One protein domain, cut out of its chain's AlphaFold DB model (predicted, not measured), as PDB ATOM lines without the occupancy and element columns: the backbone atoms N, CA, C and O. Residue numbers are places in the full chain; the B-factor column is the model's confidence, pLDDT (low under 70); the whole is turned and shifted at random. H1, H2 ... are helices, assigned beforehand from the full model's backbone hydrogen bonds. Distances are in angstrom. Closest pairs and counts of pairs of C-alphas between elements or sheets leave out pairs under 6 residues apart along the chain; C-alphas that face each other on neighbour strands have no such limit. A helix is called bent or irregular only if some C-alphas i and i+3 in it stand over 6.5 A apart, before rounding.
ATOM      1  N   ARG A   2      46.768  25.235 -44.437       89.12
ATOM      2  CA  ARG A   2      46.278  25.806 -45.724       89.12
ATOM      3  C   ARG A   2      44.744  25.839 -45.848       89.12
ATOM      4  O   ARG A   2      44.195  26.903 -46.109       89.12
ATOM      5  N   ALA A   3      44.062  24.730 -45.549       90.69
ATOM      6  CA  ALA A   3      42.595  24.658 -45.576       90.69
ATOM      7  C   ALA A   3      41.918  25.663 -44.621       90.69
ATOM      8  O   ALA A   3      40.949  26.323 -44.983       90.69
ATOM      9  N   GLN A   4      42.456  25.848 -43.409       91.88
ATOM     10  CA  GLN A   4      41.917  26.820 -42.451       91.88
ATOM     11  C   GLN A   4      42.109  28.264 -42.942       91.88
ATOM     12  O   GLN A   4      41.214  29.093 -42.789       91.88
ATOM     13  N   ARG A   5      43.251  28.570 -43.570       91.62
ATOM     14  CA  ARG A   5      43.486  29.872 -44.206       91.62
ATOM     15  C   ARG A   5      42.498  30.123 -45.347       91.62
ATOM     16  O   ARG A   5      41.933  31.210 -45.437       91.62
ATOM     17  N   GLU A   6      42.296  29.130 -46.207       92.06
ATOM     18  CA  GLU A   6      41.337  29.204 -47.309       92.06
ATOM     19  C   GLU A   6      39.914  29.432 -46.802       92.06
ATOM     20  O   GLU A   6      39.234  30.327 -47.297       92.06
ATOM     21  N   LYS A   7      39.509  28.737 -45.732       93.81
ATOM     22  CA  LYS A   7      38.228  28.976 -45.061       93.81
ATOM     23  C   LYS A   7      38.058  30.439 -44.650       93.81
ATOM     24  O   LYS A   7      37.034  31.038 -44.956       93.81
ATOM     25  N   VAL A   8      39.055  31.047 -44.004       93.38
ATOM     26  CA  VAL A   8      38.974  32.470 -43.627       93.38
ATOM     27  C   VAL A   8      38.855  33.372 -44.859       93.38
ATOM     28  O   VAL A   8      38.054  34.302 -44.848       93.38
ATOM     29  N   ARG A   9      39.608  33.102 -45.933       92.62
ATOM     30  CA  ARG A   9      39.502  33.868 -47.187       92.62
ATOM     31  C   ARG A   9      38.103  33.770 -47.793       92.62
ATOM     32  O   ARG A   9      37.580  34.782 -48.246       92.62
ATOM     33  N   LEU A  10      37.505  32.579 -47.794       94.44
ATOM     34  CA  LEU A  10      36.139  32.370 -48.275       94.44
ATOM     35  C   LEU A  10      35.125  33.140 -47.425       94.44
ATOM     36  O   LEU A  10      34.284  33.832 -47.986       94.44
ATOM     37  N   LEU A  11      35.262  33.109 -46.096       95.25
ATOM     38  CA  LEU A  11      34.414  33.888 -45.186       95.25
ATOM     39  C   LEU A  11      34.526  35.398 -45.446       95.25
ATOM     40  O   LEU A  11      33.514  36.088 -45.509       95.25
ATOM     41  N   GLN A  12      35.741  35.911 -45.665       93.75
ATOM     42  CA  GLN A  12      35.962  37.321 -46.008       93.75
ATOM     43  C   GLN A  12      35.332  37.697 -47.353       93.75
ATOM     44  O   GLN A  12      34.659  38.719 -47.448       93.75
ATOM     45  N   LYS A  13      35.528  36.870 -48.391       94.44
ATOM     46  CA  LYS A  13      34.927  37.089 -49.717       94.44
ATOM     47  C   LYS A  13      33.401  37.051 -49.660       94.44
ATOM     48  O   LYS A  13      32.752  37.875 -50.291       94.44
ATOM     49  N   GLY A  14      32.850  36.126 -48.878       95.94
ATOM     50  CA  GLY A  14      31.414  35.988 -48.652       95.94
ATOM     51  C   GLY A  14      30.817  37.031 -47.708       95.94
ATOM     52  O   GLY A  14      29.631  36.934 -47.422       95.94
ATOM     53  N   LYS A  15      31.612  37.994 -47.205       94.38
ATOM     54  CA  LYS A  15      31.186  39.000 -46.215       94.38
ATOM     55  C   LYS A  15      30.447  38.367 -45.027       94.38
ATOM     56  O   LYS A  15      29.424  38.874 -44.579       94.38
ATOM     57  N   ALA A  16      30.960  37.228 -44.556       95.00
ATOM     58  CA  ALA A  16      30.431  36.556 -43.380       95.00
ATOM     59  C   ALA A  16      30.517  37.463 -42.145       95.00
ATOM     60  O   ALA A  16      31.225  38.474 -42.145       95.00
ATOM     61  N   ASP A  17      29.825  37.054 -41.085       94.19
ATOM     62  CA  ASP A  17      29.837  37.745 -39.802       94.19
ATOM     63  C   ASP A  17      31.284  38.076 -39.344       94.19
ATOM     64  O   ASP A  17      32.164  37.199 -39.392       94.19
ATOM     65  N   PRO A  18      31.568  39.331 -38.934       93.94
ATOM     66  CA  PRO A  18      32.911  39.744 -38.531       93.94
ATOM     67  C   PRO A  18      33.504  38.911 -37.390       93.94
ATOM     68  O   PRO A  18      34.703  38.606 -37.429       93.94
ATOM     69  N   ASP A  19      32.692  38.494 -36.418       94.50
ATOM     70  CA  ASP A  19      33.133  37.651 -35.309       94.50
ATOM     71  C   ASP A  19      33.437  36.231 -35.802       94.50
ATOM     72  O   ASP A  19      34.414  35.624 -35.361       94.50
ATOM     73  N   GLU A  20      32.674  35.699 -36.766       95.38
ATOM     74  CA  GLU A  20      32.973  34.400 -37.387       95.38
ATOM     75  C   GLU A  20      34.323  34.432 -38.126       95.38
ATOM     76  O   GLU A  20      35.135  33.501 -38.007       95.38
ATOM     77  N   ILE A  21      34.598  35.511 -38.866       93.94
ATOM     78  CA  ILE A  21      35.900  35.727 -39.511       93.94
ATOM     79  C   ILE A  21      36.997  35.792 -38.443       93.94
ATOM     80  O   ILE A  21      38.036  35.135 -38.583       93.94
ATOM     81  N   LEU A  22      36.772  36.551 -37.368       93.31
ATOM     82  CA  LEU A  22      37.747  36.746 -36.301       93.31
ATOM     83  C   LEU A  22      38.063  35.444 -35.557       93.31
ATOM     84  O   LEU A  22      39.240  35.138 -35.349       93.31
ATOM     85  N   LEU A  23      37.046  34.638 -35.246       94.31
ATOM     86  CA  LEU A  23      37.177  33.325 -34.613       94.31
ATOM     87  C   LEU A  23      37.987  32.361 -35.485       94.31
ATOM     88  O   LEU A  23      38.902  31.686 -35.009       94.31
ATOM     89  N   ASN A  24      37.707  32.310 -36.793       93.69
ATOM     90  CA  ASN A  24      38.449  31.433 -37.700       93.69
ATOM     91  C   ASN A  24      39.898  31.907 -37.919       93.69
ATOM     92  O   ASN A  24      40.780  31.062 -38.124       93.69
ATOM     93  N   LYS A  25      40.169  33.217 -37.825       92.44
ATOM     94  CA  LYS A  25      41.537  33.758 -37.765       92.44
ATOM     95  C   LYS A  25      42.248  33.366 -36.469       92.44
ATOM     96  O   LYS A  25      43.393  32.923 -36.539       92.44
ATOM     97  N   ALA A  26      41.577  33.455 -35.318       91.62
ATOM     98  CA  ALA A  26      42.132  33.030 -34.030       91.62
ATOM     99  C   ALA A  26      42.483  31.532 -34.050       91.62
ATOM    100  O   ALA A  26      43.585  31.139 -33.667       91.62
ATOM    101  N   LYS A  27      41.607  30.699 -34.630       92.06
ATOM    102  CA  LYS A  27      41.868  29.268 -34.851       92.06
ATOM    103  C   LYS A  27      43.078  29.017 -35.741       92.06
ATOM    104  O   LYS A  27      43.908  28.164 -35.431       92.06
ATOM    105  N   TYR A  28      43.202  29.762 -36.838       92.25
ATOM    106  CA  TYR A  28      44.363  29.659 -37.718       92.25
ATOM    107  C   TYR A  28      45.664  30.048 -36.997       92.25
ATOM    108  O   TYR A  28      46.661  29.335 -37.105       92.25
ATOM    109  N   GLN A  29      45.642  31.122 -36.203       89.75
ATOM    110  CA  GLN A  29      46.785  31.534 -35.388       89.75
ATOM    111  C   GLN A  29      47.163  30.470 -34.346       89.75
ATOM    112  O   GLN A  29      48.348  30.189 -34.168       89.75
ATOM    113  N   GLY A  30      46.176  29.841 -33.701       89.25
ATOM    114  CA  GLY A  30      46.393  28.716 -32.789       89.25
ATOM    115  C   GLY A  30      47.114  27.551 -33.471       89.25
ATOM    116  O   GLY A  30      48.128  27.084 -32.963       89.25
ATOM    117  N   GLN A  31      46.676  27.155 -34.672       90.44
ATOM    118  CA  GLN A  31      47.336  26.097 -35.454       90.44
ATOM    119  C   GLN A  31      48.791  26.433 -35.799       90.44
ATOM    120  O   GLN A  31      49.656  25.563 -35.713       90.44
ATOM    121  N   LEU A  32      49.071  27.685 -36.177       90.31
ATOM    122  CA  LEU A  32      50.440  28.134 -36.429       90.31
ATOM    123  C   LEU A  32      51.292  28.005 -35.159       90.31
ATOM    124  O   LEU A  32      52.410  27.489 -35.212       90.31
ATOM    125  N   ASN A  33      50.771  28.462 -34.018       89.81
ATOM    126  CA  ASN A  33      51.476  28.416 -32.737       89.81
ATOM    127  C   ASN A  33      51.779  26.977 -32.298       89.81
ATOM    128  O   ASN A  33      52.907  26.704 -31.891       89.81
ATOM    129  N   GLU A  34      50.815  26.066 -32.435       90.75
ATOM    130  CA  GLU A  34      51.008  24.640 -32.151       90.75
ATOM    131  C   GLU A  34      52.067  24.011 -33.062       90.75
ATOM    132  O   GLU A  34      52.949  23.307 -32.579       90.75
ATOM    133  N   TYR A  35      52.067  24.343 -34.357       92.31
ATOM    134  CA  TYR A  35      53.111  23.884 -35.275       92.31
ATOM    135  C   TYR A  35      54.516  24.335 -34.838       92.31
ATOM    136  O   TYR A  35      55.435  23.522 -34.802       92.31
ATOM    137  N   SER A  36      54.689  25.592 -34.418       91.06
ATOM    138  CA  SER A  36      55.992  26.057 -33.909       91.06
ATOM    139  C   SER A  36      56.405  25.379 -32.616       91.06
ATOM    140  O   SER A  36      57.569  25.026 -32.450       91.06
ATOM    141  N   ARG A  37      55.462  25.175 -31.689       93.44
ATOM    142  CA  ARG A  37      55.730  24.434 -30.450       93.44
ATOM    143  C   ARG A  37      56.195  23.014 -30.759       93.44
ATOM    144  O   ARG A  37      57.184  22.568 -30.182       93.44
ATOM    145  N   PHE A  38      55.526  22.347 -31.697       94.88
ATOM    146  CA  PHE A  38      55.909  21.024 -32.173       94.88
ATOM    147  C   PHE A  38      57.319  21.021 -32.776       94.88
ATOM    148  O   PHE A  38      58.162  20.253 -32.319       94.88
ATOM    149  N   CYS A  39      57.616  21.912 -33.728       93.88
ATOM    150  CA  CYS A  39      58.942  22.006 -34.346       93.88
ATOM    151  C   CYS A  39      60.050  22.222 -33.311       93.88
ATOM    152  O   CYS A  39      61.039  21.498 -33.322       93.88
ATOM    153  N   ARG A  40      59.860  23.142 -32.355       94.81
ATOM    154  CA  ARG A  40      60.832  23.388 -31.275       94.81
ATOM    155  C   ARG A  40      61.046  22.159 -30.401       94.81
ATOM    156  O   ARG A  40      62.188  21.810 -30.119       94.81
ATOM    157  N   LYS A  41      59.962  21.484 -30.004       96.06
ATOM    158  CA  LYS A  41      60.025  20.257 -29.195       96.06
ATOM    159  C   LYS A  41      60.783  19.142 -29.916       96.06
ATOM    160  O   LYS A  41      61.545  18.419 -29.285       96.06
ATOM    161  N   MET A  42      60.595  19.038 -31.228       96.06
ATOM    162  CA  MET A  42      61.223  18.023 -32.077       96.06
ATOM    163  C   MET A  42      62.583  18.452 -32.647       96.06
ATOM    164  O   MET A  42      63.191  17.680 -33.379       96.06
ATOM    165  N   ARG A  43      63.062  19.667 -32.334       94.38
ATOM    166  CA  ARG A  43      64.281  20.269 -32.906       94.38
ATOM    167  C   ARG A  43      64.278  20.301 -34.446       94.38
ATOM    168  O   ARG A  43      65.303  20.085 -35.083       94.38
ATOM    169  N   LEU A  44      63.117  20.577 -35.037       94.38
ATOM    170  CA  LEU A  44      62.921  20.730 -36.480       94.38
ATOM    171  C   LEU A  44      62.924  22.209 -36.877       94.38
ATOM    172  O   LEU A  44      62.420  23.058 -36.138       94.38
ATOM    173  N   THR A  45      63.401  22.506 -38.084       91.06
ATOM    174  CA  THR A  45      63.269  23.835 -38.697       91.06
ATOM    175  C   THR A  45      61.794  24.152 -38.973       91.06
ATOM    176  O   THR A  45      61.062  23.333 -39.529       91.06
ATOM    177  N   GLU A  46      61.335  25.344 -38.584       90.50
ATOM    178  CA  GLU A  46      59.965  25.800 -38.846       90.50
ATOM    179  C   GLU A  46      59.812  26.240 -40.314       90.50
ATOM    180  O   GLU A  46      60.341  27.269 -40.723       90.50
ATOM    181  N   GLU A  47      59.016  25.521 -41.109       87.69
ATOM    182  CA  GLU A  47      58.813  25.817 -42.538       87.69
ATOM    183  C   GLU A  47      57.471  26.519 -42.813       87.69
ATOM    184  O   GLU A  47      56.774  26.239 -43.794       87.69
ATOM    185  N   ARG A  48      57.066  27.453 -41.939       83.94
ATOM    186  CA  ARG A  48      55.761  28.143 -42.032       83.94
ATOM    187  C   ARG A  48      55.541  28.849 -43.372       83.94
ATOM    188  O   ARG A  48      54.407  28.904 -43.848       83.94
ATOM    189  N   GLU A  49      56.602  29.352 -43.998       83.31
ATOM    190  CA  GLU A  49      56.522  30.043 -45.292       83.31
ATOM    191  C   GLU A  49      56.033  29.128 -46.427       83.31
ATOM    192  O   GLU A  49      55.364  29.596 -47.349       83.31
ATOM    193  N   ARG A  50      56.193  27.797 -46.308       83.94
ATOM    194  CA  ARG A  50      55.622  26.836 -47.270       83.94
ATOM    195  C   ARG A  50      54.100  26.898 -47.342       83.94
ATOM    196  O   ARG A  50      53.506  26.502 -48.346       83.94
ATOM    197  N   ILE A  51      53.430  27.399 -46.305       80.31
ATOM    198  CA  ILE A  51      51.979  27.607 -46.319       80.31
ATOM    199  C   ILE A  51      51.602  28.690 -47.343       80.31
ATOM    200  O   ILE A  51      50.529  28.593 -47.937       80.31
ATOM    201  N   TYR A  52      52.481  29.670 -47.585       81.31
ATOM    202  CA  TYR A  52      52.222  30.871 -48.385       81.31
ATOM    203  C   TYR A  52      52.746  30.814 -49.828       81.31
ATOM    204  O   TYR A  52      52.488  31.745 -50.585       81.31
ATOM    205  N   LEU A  53      53.399  29.719 -50.235       82.44
ATOM    206  CA  LEU A  53      53.898  29.513 -51.607       82.44
ATOM    207  C   LEU A  53      52.809  29.561 -52.691       82.44
ATOM    208  O   LEU A  53      53.108  29.765 -53.857       82.44
ATOM    209  N   ASP A  54      51.541  29.410 -52.316       79.12
ATOM    210  CA  ASP A  54      50.403  29.565 -53.224       79.12
ATOM    211  C   ASP A  54      50.027  31.034 -53.503       79.12
ATOM    212  O   ASP A  54      48.984  31.297 -54.096       79.12
ATOM    213  N   MET A  55      50.820  31.990 -53.007       77.56
ATOM    214  CA  MET A  55      50.637  33.440 -53.151       77.56
ATOM    215  C   MET A  55      49.283  33.974 -52.650       77.56
ATOM    216  O   MET A  55      48.950  35.140 -52.846       77.56
ATOM    217  N   LYS A  56      48.517  33.176 -51.888       78.31
ATOM    218  CA  LYS A  56      47.233  33.594 -51.288       78.31
ATOM    219  C   LYS A  56      47.407  34.485 -50.046       78.31
ATOM    220  O   LYS A  56      46.438  34.732 -49.323       78.31
ATOM    221  N   GLY A  57      48.624  34.960 -49.771       80.62
ATOM    222  CA  GLY A  57      48.969  35.883 -48.685       80.62
ATOM    223  C   GLY A  57      48.750  35.345 -47.264       80.62
ATOM    224  O   GLY A  57      48.295  34.215 -47.049       80.62
ATOM    225  N   ARG A  58      49.074  36.189 -46.278       82.94
ATOM    226  CA  ARG A  58      48.873  35.925 -44.845       82.94
ATOM    227  C   ARG A  58      47.465  36.331 -44.409       82.94
ATOM    228  O   ARG A  58      46.870  37.249 -44.964       82.94
ATOM    229  N   VAL A  59      46.930  35.616 -43.422       83.62
ATOM    230  CA  VAL A  59      45.551  35.804 -42.932       83.62
ATOM    231  C   VAL A  59      45.480  35.952 -41.410       83.62
ATOM    232  O   VAL A  59      44.557  36.582 -40.894       83.62
ATOM    233  N   ALA A  60      46.464  35.408 -40.690       70.44
ATOM    234  CA  ALA A  60      46.593  35.622 -39.258       70.44
ATOM    235  C   ALA A  60      47.217  37.005 -39.021       70.44
ATOM    236  O   ALA A  60      48.417  37.187 -39.206       70.44
ATOM    237  N   THR A  61      46.393  37.986 -38.669       61.06
ATOM    238  CA  THR A  61      46.839  39.340 -38.288       61.06
ATOM    239  C   THR A  61      46.186  39.780 -36.980       61.06
ATOM    240  O   THR A  61      46.066  40.974 -36.718       61.06
ATOM    241  N   ASN A  62      45.696  38.825 -36.186       66.12
ATOM    242  CA  ASN A  62      44.915  39.146 -35.003       66.12
ATOM    243  C   ASN A  62      45.823  39.614 -33.863       66.12
ATOM    244  O   ASN A  62      46.805  38.945 -33.529       66.12
ATOM    245  N   SER A  63      45.468  40.732 -33.232       73.06
ATOM    246  CA  SER A  63      46.143  41.205 -32.023       73.06
ATOM    247  C   SER A  63      45.935  40.222 -30.863       73.06
ATOM    248  O   SER A  63      44.971  39.452 -30.845       73.06
ATOM    249  N   LYS A  64      46.811  40.256 -29.844       74.00
ATOM    250  CA  LYS A  64      46.618  39.457 -28.616       74.00
ATOM    251  C   LYS A  64      45.217  39.672 -28.027       74.00
ATOM    252  O   LYS A  64      44.558  38.698 -27.687       74.00
ATOM    253  N   ARG A  65      44.742  40.924 -28.028       75.88
ATOM    254  CA  ARG A  65      43.402  41.317 -27.567       75.88
ATOM    255  C   ARG A  65      42.273  40.661 -28.369       75.88
ATOM    256  O   ARG A  65      41.256  40.304 -27.795       75.88
ATOM    257  N   GLN A  66      42.435  40.486 -29.679       73.81
ATOM    258  CA  GLN A  66      41.434  39.808 -30.508       73.81
ATOM    259  C   GLN A  66      41.376  38.303 -30.235       73.81
ATOM    260  O   GLN A  66      40.300  37.716 -30.253       73.81
ATOM    261  N   ASN A  67      42.519  37.675 -29.951       72.50
ATOM    262  CA  ASN A  67      42.555  36.248 -29.632       72.50
ATOM    263  C   ASN A  67      41.979  35.941 -28.240       72.50
ATOM    264  O   ASN A  67      41.484  34.840 -28.040       72.50
ATOM    265  N   THR A  68      42.002  36.896 -27.302       81.25
ATOM    266  CA  THR A  68      41.389  36.741 -25.969       81.25
ATOM    267  C   THR A  68      39.868  36.907 -25.964       81.25
ATOM    268  O   THR A  68      39.239  36.615 -24.954       81.25
ATOM    269  N   LEU A  69      39.261  37.369 -27.066       88.19
ATOM    270  CA  LEU A  69      37.801  37.512 -27.161       88.19
ATOM    271  C   LEU A  69      37.076  36.168 -27.173       88.19
ATOM    272  O   LEU A  69      35.917  36.104 -26.775       88.19
ATOM    273  N   PHE A  70      37.738  35.104 -27.621       91.38
ATOM    274  CA  PHE A  70      37.139  33.780 -27.713       91.38
ATOM    275  C   PHE A  70      37.779  32.844 -26.686       91.38
ATOM    276  O   PHE A  70      39.010  32.737 -26.664       91.38
ATOM    277  N   PRO A  71      36.976  32.137 -25.871       93.44
ATOM    278  CA  PRO A  71      37.474  31.058 -25.025       93.44
ATOM    279  C   PRO A  71      38.229  30.016 -25.854       93.44
ATOM    280  O   PRO A  71      37.921  29.790 -27.031       93.44
ATOM    281  N   ARG A  72      39.228  29.365 -25.252       92.12
ATOM    282  CA  ARG A  72      40.089  28.401 -25.953       92.12
ATOM    283  C   ARG A  72      39.264  27.271 -26.570       92.12
ATOM    284  O   ARG A  72      39.462  26.908 -27.729       92.12
ATOM    285  N   GLU A  73      38.309  26.772 -25.806       95.19
ATOM    286  CA  GLU A  73      37.378  25.715 -26.163       95.19
ATOM    287  C   GLU A  73      36.548  26.102 -27.388       95.19
ATOM    288  O   GLU A  73      36.315  25.270 -28.267       95.19
ATOM    289  N   MET A  74      36.154  27.375 -27.498       95.38
ATOM    290  CA  MET A  74      35.415  27.879 -28.654       95.38
ATOM    291  C   MET A  74      36.282  27.923 -29.912       95.38
ATOM    292  O   MET A  74      35.830  27.594 -31.009       95.38
ATOM    293  N   ILE A  75      37.557  28.296 -29.788       93.12
ATOM    294  CA  ILE A  75      38.503  28.288 -30.914       93.12
ATOM    295  C   ILE A  75      38.675  26.853 -31.443       93.12
ATOM    296  O   ILE A  75      38.627  26.597 -32.658       93.12
ATOM    297  N   GLU A  76      38.815  25.892 -30.533       92.06
ATOM    298  CA  GLU A  76      38.900  24.466 -30.850       92.06
ATOM    299  C   GLU A  76      37.599  23.972 -31.518       92.06
ATOM    300  O   GLU A  76      37.652  23.342 -32.584       92.06
ATOM    301  N   ASN A  77      36.434  24.389 -31.014       96.00
ATOM    302  CA  ASN A  77      35.105  23.990 -31.496       96.00
ATOM    303  C   ASN A  77      34.468  24.919 -32.548       96.00
ATOM    304  O   ASN A  77      33.314  24.710 -32.920       96.00
ATOM    305  N   ALA A  78      35.221  25.870 -33.115       94.38
ATOM    306  CA  ALA A  78      34.689  26.998 -33.893       94.38
ATOM    307  C   ALA A  78      33.555  26.674 -34.884       94.38
ATOM    308  O   ALA A  78      32.538  27.355 -34.899       94.38
ATOM    309  N   SER A  79      33.690  25.632 -35.715       93.94
ATOM    310  CA  SER A  79      32.639  25.272 -36.683       93.94
ATOM    311  C   SER A  79      31.334  24.830 -36.007       93.94
ATOM    312  O   SER A  79      30.256  25.171 -36.486       93.94
ATOM    313  N   LYS A  80      31.425  24.070 -34.906       96.81
ATOM    314  CA  LYS A  80      30.261  23.592 -34.146       96.81
ATOM    315  C   LYS A  80      29.576  24.754 -33.431       96.81
ATOM    316  O   LYS A  80      28.354  24.858 -33.492       96.81
ATOM    317  N   ASP A  81      30.359  25.639 -32.821       97.50
ATOM    318  CA  ASP A  81      29.822  26.766 -32.055       97.50
ATOM    319  C   ASP A  81      29.212  27.838 -32.946       97.50
ATOM    320  O   ASP A  81      28.145  28.340 -32.624       97.50
ATOM    321  N   VAL A  82      29.801  28.117 -34.111       97.69
ATOM    322  CA  VAL A  82      29.183  28.990 -35.120       97.69
ATOM    323  C   VAL A  82      27.838  28.423 -35.578       97.69
ATOM    324  O   VAL A  82      26.858  29.157 -35.675       97.69
ATOM    325  N   ALA A  83      27.761  27.117 -35.850       97.88
ATOM    326  CA  ALA A  83      26.505  26.485 -36.247       97.88
ATOM    327  C   ALA A  83      25.464  26.518 -35.116       97.88
ATOM    328  O   ALA A  83      24.281  26.742 -35.368       97.88
ATOM    329  N   GLN A  84      25.888  26.315 -33.865       97.94
ATOM    330  CA  GLN A  84      25.007  26.428 -32.706       97.94
ATOM    331  C   GLN A  84      24.513  27.864 -32.515       97.94
ATOM    332  O   GLN A  84      23.307  28.058 -32.386       97.94
ATOM    333  N   TYR A  85      25.412  28.846 -32.578       97.88
ATOM    334  CA  TYR A  85      25.092  30.266 -32.503       97.88
ATOM    335  C   TYR A  85      24.053  30.660 -33.548       97.88
ATOM    336  O   TYR A  85      23.040  31.241 -33.186       97.88
ATOM    337  N   LYS A  86      24.236  30.272 -34.819       97.44
ATOM    338  CA  LYS A  86      23.277  30.580 -35.894       97.44
ATOM    339  C   LYS A  86      21.874  30.044 -35.591       97.44
ATOM    340  O   LYS A  86      20.910  30.788 -35.716       97.44
ATOM    341  N   ARG A  87      21.760  28.801 -35.103       97.50
ATOM    342  CA  ARG A  87      20.465  28.220 -34.688       97.50
ATOM    343  C   ARG A  87      19.841  28.953 -33.502       97.50
ATOM    344  O   ARG A  87      18.630  29.132 -33.465       97.50
ATOM    345  N   TYR A  88      20.649  29.347 -32.520       97.81
ATOM    346  CA  TYR A  88      20.158  30.096 -31.362       97.81
ATOM    347  C   TYR A  88      19.745  31.514 -31.761       97.81
ATOM    348  O   TYR A  88      18.703  31.973 -31.320       97.81
ATOM    349  N   LYS A  89      20.510  32.180 -32.631       96.62
ATOM    350  CA  LYS A  89      20.216  33.514 -33.167       96.62
ATOM    351  C   LYS A  89      18.922  33.527 -33.976       96.62
ATOM    352  O   LYS A  89      18.148  34.463 -33.845       96.62
ATOM    353  N   GLU A  90      18.662  32.482 -34.758       96.06
ATOM    354  CA  GLU A  90      17.412  32.329 -35.512       96.06
ATOM    355  C   GLU A  90      16.181  32.221 -34.596       96.06
ATOM    356  O   GLU A  90      15.138  32.787 -34.902       96.06
ATOM    357  N   VAL A  91      16.301  31.521 -33.463       96.44
ATOM    358  CA  VAL A  91      15.176  31.276 -32.542       96.44
ATOM    359  C   VAL A  91      15.008  32.387 -31.502       96.44
ATOM    360  O   VAL A  91      13.886  32.773 -31.200       96.44
ATOM    361  N   LEU A  92      16.106  32.885 -30.933       96.31
ATOM    362  CA  LEU A  92      16.106  33.846 -29.823       96.31
ATOM    363  C   LEU A  92      16.385  35.288 -30.265       96.31
ATOM    364  O   LEU A  92      16.290  36.199 -29.448       96.31
ATOM    365  N   GLY A  93      16.749  35.523 -31.527       93.06
ATOM    366  CA  GLY A  93      16.979  36.866 -32.053       93.06
ATOM    367  C   GLY A  93      18.063  37.625 -31.286       93.06
ATOM    368  O   GLY A  93      19.183  37.146 -31.096       93.06
ATOM    369  N   ASP A  94      17.766  38.847 -30.858       91.31
ATOM    370  CA  ASP A  94      18.761  39.741 -30.253       91.31
ATOM    371  C   ASP A  94      19.166  39.389 -28.824       91.31
ATOM    372  O   ASP A  94      20.275  39.737 -28.418       91.31
ATOM    373  N   TYR A  95      18.380  38.566 -28.125       90.44
ATOM    374  CA  TYR A  95      18.703  38.095 -26.774       90.44
ATOM    375  C   TYR A  95      20.018  37.305 -26.693       90.44
ATOM    376  O   TYR A  95      20.632  37.240 -25.632       90.44
ATOM    377  N   ILE A  96      20.481  36.711 -27.801       92.75
ATOM    378  CA  ILE A  96      21.736  35.945 -27.826       92.75
ATOM    379  C   ILE A  96      22.991  36.834 -27.928       92.75
ATOM    380  O   ILE A  96      24.097  36.381 -27.635       92.75
ATOM    381  N   GLY A  97      22.840  38.086 -28.377       94.06
ATOM    382  CA  GLY A  97      23.957  38.986 -28.669       94.06
ATOM    383  C   GLY A  97      24.834  38.551 -29.856       94.06
ATOM    384  O   GLY A  97      24.375  37.912 -30.810       94.06
ATOM    385  N   SER A  98      26.107  38.948 -29.819       96.19
ATOM    386  CA  SER A  98      27.104  38.601 -30.839       96.19
ATOM    387  C   SER A  98      27.667  37.187 -30.647       96.19
ATOM    388  O   SER A  98      27.477  36.559 -29.601       96.19
ATOM    389  N   LEU A  99      28.401  36.674 -31.640       96.56
ATOM    390  CA  LEU A  99      29.061  35.370 -31.532       96.56
ATOM    391  C   LEU A  99      30.110  35.368 -30.406       96.56
ATOM    392  O   LEU A  99      30.265  34.357 -29.721       96.56
ATOM    393  N   VAL A 100      30.794  36.495 -30.176       95.31
ATOM    394  CA  VAL A 100      31.695  36.660 -29.022       95.31
ATOM    395  C   VAL A 100      30.934  36.480 -27.705       95.31
ATOM    396  O   VAL A 100      31.353  35.671 -26.875       95.31
ATOM    397  N   ASN A 101      29.799  37.169 -27.530       95.25
ATOM    398  CA  ASN A 101      28.987  37.068 -26.309       95.25
ATOM    399  C   ASN A 101      28.501  35.634 -26.083       95.25
ATOM    400  O   ASN A 101      28.603  35.114 -24.973       95.25
ATOM    401  N   PHE A 102      28.038  34.975 -27.148       96.75
ATOM    402  CA  PHE A 102      27.612  33.581 -27.109       96.75
ATOM    403  C   PHE A 102      28.727  32.646 -26.632       96.75
ATOM    404  O   PHE A 102      28.506  31.806 -25.761       96.75
ATOM    405  N   GLY A 103      29.934  32.808 -27.177       96.06
ATOM    406  CA  GLY A 103      31.105  32.032 -26.787       96.06
ATOM    407  C   GLY A 103      31.496  32.222 -25.328       96.06
ATOM    408  O   GLY A 103      31.664  31.246 -24.599       96.06
ATOM    409  N   GLN A 104      31.617  33.480 -24.905       95.38
ATOM    410  CA  GLN A 104      31.958  33.844 -23.530       95.38
ATOM    411  C   GLN A 104      30.939  33.277 -22.542       95.38
ATOM    412  O   GLN A 104      31.321  32.594 -21.599       95.38
ATOM    413  N   MET A 105      29.648  33.478 -22.802       96.38
ATOM    414  CA  MET A 105      28.580  32.939 -21.966       96.38
ATOM    415  C   MET A 105      28.641  31.410 -21.886       96.38
ATOM    416  O   MET A 105      28.634  30.853 -20.798       96.38
ATOM    417  N   LYS A 106      28.754  30.723 -23.028       96.88
ATOM    418  CA  LYS A 106      28.746  29.256 -23.079       96.88
ATOM    419  C   LYS A 106      29.859  28.613 -22.249       96.88
ATOM    420  O   LYS A 106      29.624  27.576 -21.633       96.88
ATOM    421  N   TYR A 107      31.064  29.175 -22.289       96.88
ATOM    422  CA  TYR A 107      32.242  28.551 -21.681       96.88
ATOM    423  C   TYR A 107      32.615  29.124 -20.313       96.88
ATOM    424  O   TYR A 107      33.253  28.417 -19.539       96.88
ATOM    425  N   ASN A 108      32.194  30.351 -19.991       96.31
ATOM    426  CA  ASN A 108      32.598  31.032 -18.758       96.31
ATOM    427  C   ASN A 108      31.433  31.327 -17.796       96.31
ATOM    428  O   ASN A 108      31.690  31.737 -16.669       96.31
ATOM    429  N   ASP A 109      30.175  31.129 -18.205       96.81
ATOM    430  CA  ASP A 109      28.992  31.433 -17.387       96.81
ATOM    431  C   ASP A 109      27.943  30.311 -17.502       96.81
ATOM    432  O   ASP A 109      27.027  30.343 -18.328       96.81
TER     433      ASP A 109
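What this domain is: This is residues 2 to 109 of the 228 residues of an uncharacterized protein of Dorea longicatena DSM 13814 (UniProt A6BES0). Two long helices, H2 and H5, overlap near their first residues and run out opposite ways along the long axis; H1 folds back along H2, and H6 packs steeply on H5. The printed part has 108 residues with six named helices, H1 to H6 in order along the chain, and no named strand; its class is all helix, with 79 of the 108 residues in the helices, and it is only just compact, close to loose, with a radius of gyration of the C-alphas of 15.4 A and spans of 49 by 30 by 22 A.

Where its parts are: Find C-alpha 2 at (46.278, 25.806, -45.724), where H1, residues 2 to 13, begins. H2, residues 18 to 41, runs 34.7 A. H3, 48 to 51, and H4, 64 to 67, follow. H5, 72 to 96, spans 19.9 A, with a kink of 92 degrees near residue 90; it is irregular, C-alphas 91 and 94 being 9.5 A apart. H6, 99 to 108, ends at (32.598, 31.032, -18.758).

How they stand to each other: Look at the hub, H2: its residues 20 to 28 touch H1, a hairpin, closest at C-alphas 4 and 28, 6.0 A. H5 touches H2 at C-alphas 75 and 27, 5.3 A. Every O i to N i+4 pair is within hydrogen-bond range in H1, H2 and H6, 16 of 21 in H5.

The domain as a whole: C-alphas 43 and 91 are farthest apart, 50.3 A. The printed part has no cut; H3 to H4 is a long link. Residues 61 to 62 are under 70 in pLDDT.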